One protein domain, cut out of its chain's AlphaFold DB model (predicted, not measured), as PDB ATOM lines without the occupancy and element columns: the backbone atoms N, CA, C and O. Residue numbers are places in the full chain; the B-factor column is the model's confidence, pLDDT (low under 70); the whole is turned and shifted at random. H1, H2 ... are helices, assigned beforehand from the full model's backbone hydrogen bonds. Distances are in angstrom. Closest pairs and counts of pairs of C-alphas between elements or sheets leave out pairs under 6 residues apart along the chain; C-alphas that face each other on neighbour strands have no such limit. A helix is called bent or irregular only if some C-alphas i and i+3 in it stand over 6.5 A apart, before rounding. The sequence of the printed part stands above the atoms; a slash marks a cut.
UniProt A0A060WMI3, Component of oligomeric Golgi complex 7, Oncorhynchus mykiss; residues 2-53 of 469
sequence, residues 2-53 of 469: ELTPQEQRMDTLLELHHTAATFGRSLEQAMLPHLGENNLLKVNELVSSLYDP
ATOM      1  N   GLU A   2     165.097 179.755  83.437       40.19
ATOM      2  CA  GLU A   2     165.317 179.212  84.786       40.19
ATOM      3  C   GLU A   2     166.205 180.192  85.565       40.19
ATOM      4  O   GLU A   2     167.268 180.567  85.073       40.19
ATOM      5  N   LEU A   3     165.746 180.650  86.737       50.12
ATOM      6  CA  LEU A   3     166.531 181.517  87.622       50.12
ATOM      7  C   LEU A   3     167.833 180.809  87.988       50.12
ATOM      8  O   LEU A   3     167.815 179.626  88.343       50.12
ATOM      9  N   THR A   4     168.952 181.523  87.939       60.44
ATOM     10  CA  THR A   4     170.245 180.960  88.323       60.44
ATOM     11  C   THR A   4     170.218 180.514  89.797       60.44
ATOM     12  O   THR A   4     169.519 181.122  90.616       60.44
ATOM     13  N   PRO A   5     171.001 179.493  90.202       61.25
ATOM     14  CA  PRO A   5     171.043 179.022  91.594       61.25
ATOM     15  C   PRO A   5     171.362 180.130  92.613       61.25
ATOM     16  O   PRO A   5     170.998 180.046  93.785       61.25
ATOM     17  N   GLN A   6     172.052 181.181  92.166       60.38
ATOM     18  CA  GLN A   6     172.422 182.333  92.978       60.38
ATOM     19  C   GLN A   6     171.282 183.353  93.130       60.38
ATOM     20  O   GLN A   6     171.159 183.946  94.200       60.38
ATOM     21  N   GLU A   7     170.421 183.526  92.121       61.25
ATOM     22  CA  GLU A   7     169.197 184.338  92.226       61.25
ATOM     23  C   GLU A   7     168.198 183.696  93.190       61.25
ATOM     24  O   GLU A   7     167.762 184.341  94.142       61.25
ATOM     25  N   GLN A   8     167.959 182.389  93.041       68.75
ATOM     26  CA  GLN A   8     167.070 181.627  93.928       68.75
ATOM     27  C   GLN A   8     167.519 181.687  95.396       68.75
ATOM     28  O   GLN A   8     166.695 181.692  96.313       68.75
ATOM     29  N   ARG A   9     168.833 181.766  95.638       81.12
ATOM     30  CA  ARG A   9     169.411 181.850  96.984       81.12
ATOM     31  C   ARG A   9     169.065 183.160  97.700       81.12
ATOM     32  O   ARG A   9     168.838 183.121  98.907       81.12
ATOM     33  N   MET A  10     169.038 184.294  96.994       82.81
ATOM     34  CA  MET A  10     168.687 185.588  97.596       82.81
ATOM     35  C   MET A  10     167.195 185.650  97.930       82.81
ATOM     36  O   MET A  10     166.833 186.036  99.041       82.81
ATOM     37  N   ASP A  11     166.341 185.211  97.007       84.62
ATOM     38  CA  ASP A  11     164.890 185.221  97.208       84.62
ATOM     39  C   ASP A  11     164.477 184.286  98.352       84.62
ATOM     40  O   ASP A  11     163.753 184.693  99.260       84.62
ATOM     41  N   THR A  12     165.052 183.078  98.401       88.81
ATOM     42  CA  THR A  12     164.831 182.133  99.510       88.81
ATOM     43  C   THR A  12     165.275 182.723 100.852       88.81
ATOM     44  O   THR A  12     164.583 182.589 101.862       88.81
ATOM     45  N   LEU A  13     166.427 183.406 100.893       90.31
ATOM     46  CA  LEU A  13     166.917 184.059 102.108       90.31
ATOM     47  C   LEU A  13     165.958 185.163 102.582       90.31
ATOM     48  O   LEU A  13     165.698 185.271 103.783       90.31
ATOM     49  N   LEU A  14     165.422 185.959 101.655       90.50
ATOM     50  CA  LEU A  14     164.452 187.012 101.951       90.50
ATOM     51  C   LEU A  14     163.146 186.444 102.512       90.50
ATOM     52  O   LEU A  14     162.639 186.975 103.499       90.50
ATOM     53  N   GLU A  15     162.622 185.363 101.934       92.00
ATOM     54  CA  GLU A  15     161.409 184.693 102.423       92.00
ATOM     55  C   GLU A  15     161.597 184.100 103.824       92.00
ATOM     56  O   GLU A  15     160.767 184.308 104.719       92.00
ATOM     57  N   LEU A  16     162.720 183.411 104.052       92.75
ATOM     58  CA  LEU A  16     163.054 182.848 105.360       92.75
ATOM     59  C   LEU A  16     163.202 183.948 106.414       92.75
ATOM     60  O   LEU A  16     162.624 183.839 107.496       92.75
ATOM     61  N   HIS A  17     163.932 185.023 106.102       92.75
ATOM     62  CA  HIS A  17     164.085 186.155 107.015       92.75
ATOM     63  C   HIS A  17     162.749 186.856 107.278       92.75
ATOM     64  O   HIS A  17     162.451 187.204 108.417       92.75
ATOM     65  N   HIS A  18     161.905 187.029 106.257       91.62
ATOM     66  CA  HIS A  18     160.583 187.631 106.416       91.62
ATOM     67  C   HIS A  18     159.685 186.814 107.354       91.62
ATOM     68  O   HIS A  18     158.989 187.381 108.203       91.62
ATOM     69  N   THR A  19     159.733 185.487 107.238       92.94
ATOM     70  CA  THR A  19     159.010 184.564 108.122       92.94
ATOM     71  C   THR A  19     159.512 184.703 109.560       92.94
ATOM     72  O   THR A  19     158.709 184.930 110.468       92.94
ATOM     73  N   ALA A  20     160.834 184.668 109.772       92.19
ATOM     74  CA  ALA A  20     161.441 184.845 111.092       92.19
ATOM     75  C   ALA A  20     161.127 186.222 111.702       92.19
ATOM     76  O   ALA A  20     160.751 186.309 112.867       92.19
ATOM     77  N   ALA A  21     161.188 187.296 110.914       89.75
ATOM     78  CA  ALA A  21     160.863 188.647 111.361       89.75
ATOM     79  C   ALA A  21     159.374 188.815 111.704       89.75
ATOM     80  O   ALA A  21     159.019 189.569 112.608       89.75
ATOM     81  N   THR A  22     158.480 188.128 110.993       92.00
ATOM     82  CA  THR A  22     157.045 188.130 111.306       92.00
ATOM     83  C   THR A  22     156.770 187.362 112.592       92.00
ATOM     84  O   THR A  22     156.083 187.883 113.466       92.00
ATOM     85  N   PHE A  23     157.386 186.191 112.758       93.31
ATOM     86  CA  PHE A  23     157.323 185.430 114.003       93.31
ATOM     87  C   PHE A  23     157.879 186.224 115.196       93.31
ATOM     88  O   PHE A  23     157.226 186.304 116.233       93.31
ATOM     89  N   GLY A  24     159.028 186.887 115.028       90.62
ATOM     90  CA  GLY A  24     159.627 187.753 116.046       90.62
ATOM     91  C   GLY A  24     158.711 188.905 116.460       90.62
ATOM     92  O   GLY A  24     158.513 189.121 117.650       90.62
ATOM     93  N   ARG A  25     158.060 189.582 115.501       89.94
ATOM     94  CA  ARG A  25     157.063 190.632 115.795       89.94
ATOM     95  C   ARG A  25     155.847 190.093 116.549       89.94
ATOM     96  O   ARG A  25     155.357 190.755 117.459       89.94
ATOM     97  N   SER A  26     155.358 188.902 116.201       91.88
ATOM     98  CA  SER A  26     154.258 188.261 116.933       91.88
ATOM     99  C   SER A  26     154.658 187.892 118.364       91.88
ATOM    100  O   SER A  26     153.865 188.089 119.284       91.88
ATOM    101  N   LEU A  27     155.888 187.407 118.572       90.06
ATOM    102  CA  LEU A  27     156.429 187.144 119.907       90.06
ATOM    103  C   LEU A  27     156.592 188.431 120.718       90.06
ATOM    104  O   LEU A  27     156.148 188.482 121.861       90.06
ATOM    105  N   GLU A  28     157.162 189.482 120.126       89.75
ATOM    106  CA  GLU A  28     157.288 190.797 120.759       89.75
ATOM    107  C   GLU A  28     155.918 191.314 121.217       89.75
ATOM    108  O   GLU A  28     155.761 191.669 122.382       89.75
ATOM    109  N   GLN A  29     154.906 191.291 120.342       89.06
ATOM    110  CA  GLN A  29     153.545 191.735 120.668       89.06
ATOM    111  C   GLN A  29     152.905 190.921 121.796       89.06
ATOM    112  O   GLN A  29     152.248 191.496 122.663       89.06
ATOM    113  N   ALA A  30     153.108 189.601 121.811       88.38
ATOM    114  CA  ALA A  30     152.597 188.735 122.869       88.38
ATOM    115  C   ALA A  30     153.304 188.969 124.215       88.38
ATOM    116  O   ALA A  30     152.683 188.848 125.270       88.38
ATOM    117  N   MET A  31     154.595 189.317 124.191       85.31
ATOM    118  CA  MET A  31     155.411 189.527 125.391       85.31
ATOM    119  C   MET A  31     155.360 190.964 125.927       85.31
ATOM    120  O   MET A  31     155.640 191.168 127.108       85.31
ATOM    121  N   LEU A  32     154.993 191.949 125.098       83.50
ATOM    122  CA  LEU A  32     154.983 193.375 125.442       83.50
ATOM    123  C   LEU A  32     154.192 193.706 126.728       83.50
ATOM    124  O   LEU A  32     154.726 194.459 127.544       83.50
ATOM    125  N   PRO A  33     152.989 193.139 126.982       83.31
ATOM    126  CA  PRO A  33     152.218 193.427 128.199       83.31
ATOM    127  C   PRO A  33     152.903 192.965 129.494       83.31
ATOM    128  O   PRO A  33     152.671 193.549 130.547       83.31
ATOM    129  N   HIS A  34     153.765 191.946 129.408       81.94
ATOM    130  CA  HIS A  34     154.441 191.307 130.545       81.94
ATOM    131  C   HIS A  34     155.959 191.548 130.541       81.94
ATOM    132  O   HIS A  34     156.707 190.900 131.271       81.94
ATOM    133  N   LEU A  35     156.460 192.470 129.710       76.31
ATOM    134  CA  LEU A  35     157.899 192.636 129.488       76.31
ATOM    135  C   LEU A  35     158.657 193.033 130.766       76.31
ATOM    136  O   LEU A  35     159.782 192.586 130.964       76.31
ATOM    137  N   GLY A  36     158.028 193.818 131.649       73.00
ATOM    138  CA  GLY A  36     158.599 194.207 132.945       73.00
ATOM    139  C   GLY A  36     158.667 193.076 133.980       73.00
ATOM    140  O   GLY A  36     159.409 193.192 134.950       73.00
ATOM    141  N   GLU A  37     157.924 191.987 133.769       81.06
ATOM    142  CA  GLU A  37     157.896 190.795 134.631       81.06
ATOM    143  C   GLU A  37     158.883 189.717 134.144       81.06
ATOM    144  O   GLU A  37     159.259 188.812 134.891       81.06
ATOM    145  N   ASN A  38     159.337 189.824 132.891       80.31
ATOM    146  CA  ASN A  38     160.213 188.858 132.239       80.31
ATOM    147  C   ASN A  38     161.702 189.131 132.514       80.31
ATOM    148  O   ASN A  38     162.157 190.272 132.587       80.31
ATOM    149  N   ASN A  39     162.512 188.067 132.577       85.38
ATOM    150  CA  ASN A  39     163.969 188.202 132.637       85.38
ATOM    151  C   ASN A  39     164.515 188.678 131.277       85.38
ATOM    152  O   ASN A  39     164.661 187.883 130.346       85.38
ATOM    153  N   LEU A  40     164.859 189.965 131.182       83.69
ATOM    154  CA  LEU A  40     165.320 190.613 129.949       83.69
ATOM    155  C   LEU A  40     166.561 189.955 129.318       83.69
ATOM    156  O   LEU A  40     166.697 189.978 128.096       83.69
ATOM    157  N   LEU A  41     167.434 189.313 130.105       84.31
ATOM    158  CA  LEU A  41     168.582 188.568 129.568       84.31
ATOM    159  C   LEU A  41     168.126 187.339 128.773       84.31
ATOM    160  O   LEU A  41     168.643 187.075 127.692       84.31
ATOM    161  N   LYS A  42     167.109 186.623 129.269       87.62
ATOM    162  CA  LYS A  42     166.518 185.472 128.569       87.62
ATOM    163  C   LYS A  42     165.718 185.887 127.341       87.62
ATOM    164  O   LYS A  42     165.757 185.189 126.332       87.62
ATOM    165  N   VAL A  43     165.071 187.051 127.388       86.75
ATOM    166  CA  VAL A  43     164.454 187.649 126.195       86.75
ATOM    167  C   VAL A  43     165.526 187.977 125.146       86.75
ATOM    168  O   VAL A  43     165.333 187.677 123.975       86.75
ATOM    169  N   ASN A  44     166.690 188.500 125.543       86.44
ATOM    170  CA  ASN A  44     167.795 188.777 124.613       86.44
ATOM    171  C   ASN A  44     168.406 187.497 124.005       86.44
ATOM    172  O   ASN A  44     168.682 187.461 122.806       86.44
ATOM    173  N   GLU A  45     168.571 186.427 124.794       88.94
ATOM    174  CA  GLU A  45     168.986 185.106 124.285       88.94
ATOM    175  C   GLU A  45     167.993 184.565 123.241       88.94
ATOM    176  O   GLU A  45     168.411 184.047 122.204       88.94
ATOM    177  N   LEU A  46     166.684 184.727 123.475       90.56
ATOM    178  CA  LEU A  46     165.635 184.333 122.529       90.56
ATOM    179  C   LEU A  46     165.711 185.139 121.224       90.56
ATOM    180  O   LEU A  46     165.709 184.552 120.143       90.56
ATOM    181  N   VAL A  47     165.820 186.467 121.324       89.75
ATOM    182  CA  VAL A  47     165.976 187.366 120.167       89.75
ATOM    183  C   VAL A  47     167.216 186.983 119.357       89.75
ATOM    184  O   VAL A  47     167.146 186.842 118.138       89.75
ATOM    185  N   SER A  48     168.343 186.748 120.032       89.75
ATOM    186  CA  SER A  48     169.595 186.351 119.379       89.75
ATOM    187  C   SER A  48     169.452 184.985 118.699       89.75
ATOM    188  O   SER A  48     169.820 184.841 117.541       89.75
ATOM    189  N   SER A  49     168.794 184.016 119.343       91.19
ATOM    190  CA  SER A  49     168.534 182.692 118.751       91.19
ATOM    191  C   SER A  49     167.682 182.757 117.476       91.19
ATOM    192  O   SER A  49     167.856 181.930 116.583       91.19
ATOM    193  N   LEU A  50     166.773 183.735 117.377       92.75
ATOM    194  CA  LEU A  50     165.928 183.932 116.201       92.75
ATOM    195  C   LEU A  50     166.679 184.599 115.036       92.75
ATOM    196  O   LEU A  50     166.481 184.210 113.886       92.75
ATOM    197  N   TYR A  51     167.525 185.596 115.317       91.31
ATOM    198  CA  TYR A  51     168.126 186.444 114.279       91.31
ATOM    199  C   TYR A  51     169.603 186.148 113.960       91.31
ATOM    200  O   TYR A  51     170.037 186.414 112.836       91.31
ATOM    201  N   ASP A  52     170.378 185.560 114.877       90.69
ATOM    202  CA  ASP A  52     171.791 185.219 114.652       90.69
ATOM    203  C   ASP A  52     172.027 184.289 113.443       90.69
ATOM    204  O   ASP A  52     173.028 184.495 112.749       90.69
ATOM    205  N   PRO A  53     171.136 183.331 113.092       93.62
ATOM    206  CA  PRO A  53     171.303 182.523 111.880       93.62
ATOM    207  C   PRO A  53     171.400 183.345 110.584       93.62
ATOM    208  O   PRO A  53     172.035 182.912 109.623       93.62
TER     209      PRO A  53
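Overview. This is residues 2 to 53 of the 469 residues of the protein "Component of oligomeric Golgi complex 7" of Oncorhynchus mykiss (UniProt A0A060WMI3). A long helix, H1, with a shorter helix, H2, folded back beside its later part makes a lopsided helical hairpin, and the early part of H1 sticks out as a free arm. The 52 printed residues hold two named helices, H1 then H2, and no named strand: all helix. The whole is a rod, only just extended, close to loose, with a radius of gyration of the C-alphas of 15.2 A and spans of 52 by 17 by 6 A.

Arrangement. H1, residues 5 to 34, and H2, residues 40 to 53, form a helical hairpin. They touch through residues 20 to 24 and 47 to 51 alone; the closest C-alphas, of Ala 20 and Leu 50, are 6.9 A apart. They run opposite ways at a shallow tilt of 13 degrees. O i to N i+4 pairs are within hydrogen-bond range in 23 of 26 cases in H1 and 9 of 10 in H2.

Along the chain. H1 runs 44.1 A from C-alpha 5 at (171.043, 179.022, 91.594); H2 runs 20.7 A to C-alpha 53 at (171.303, 182.523, 111.880). Both are irregular: C-alphas 30 and 33 are 7.1 A apart, and C-alphas 50 and 53 are 7.0 A apart.

Size, cuts and confidence. The C-alphas farthest apart, of Glu 2 and Glu 37, are 51.7 A apart. Residues 2 to 16 and 36 to 42 stand free. The printed part has no cut, and the link from H1 to H2 is tight. Residues 2 to 8 have pLDDT under 70.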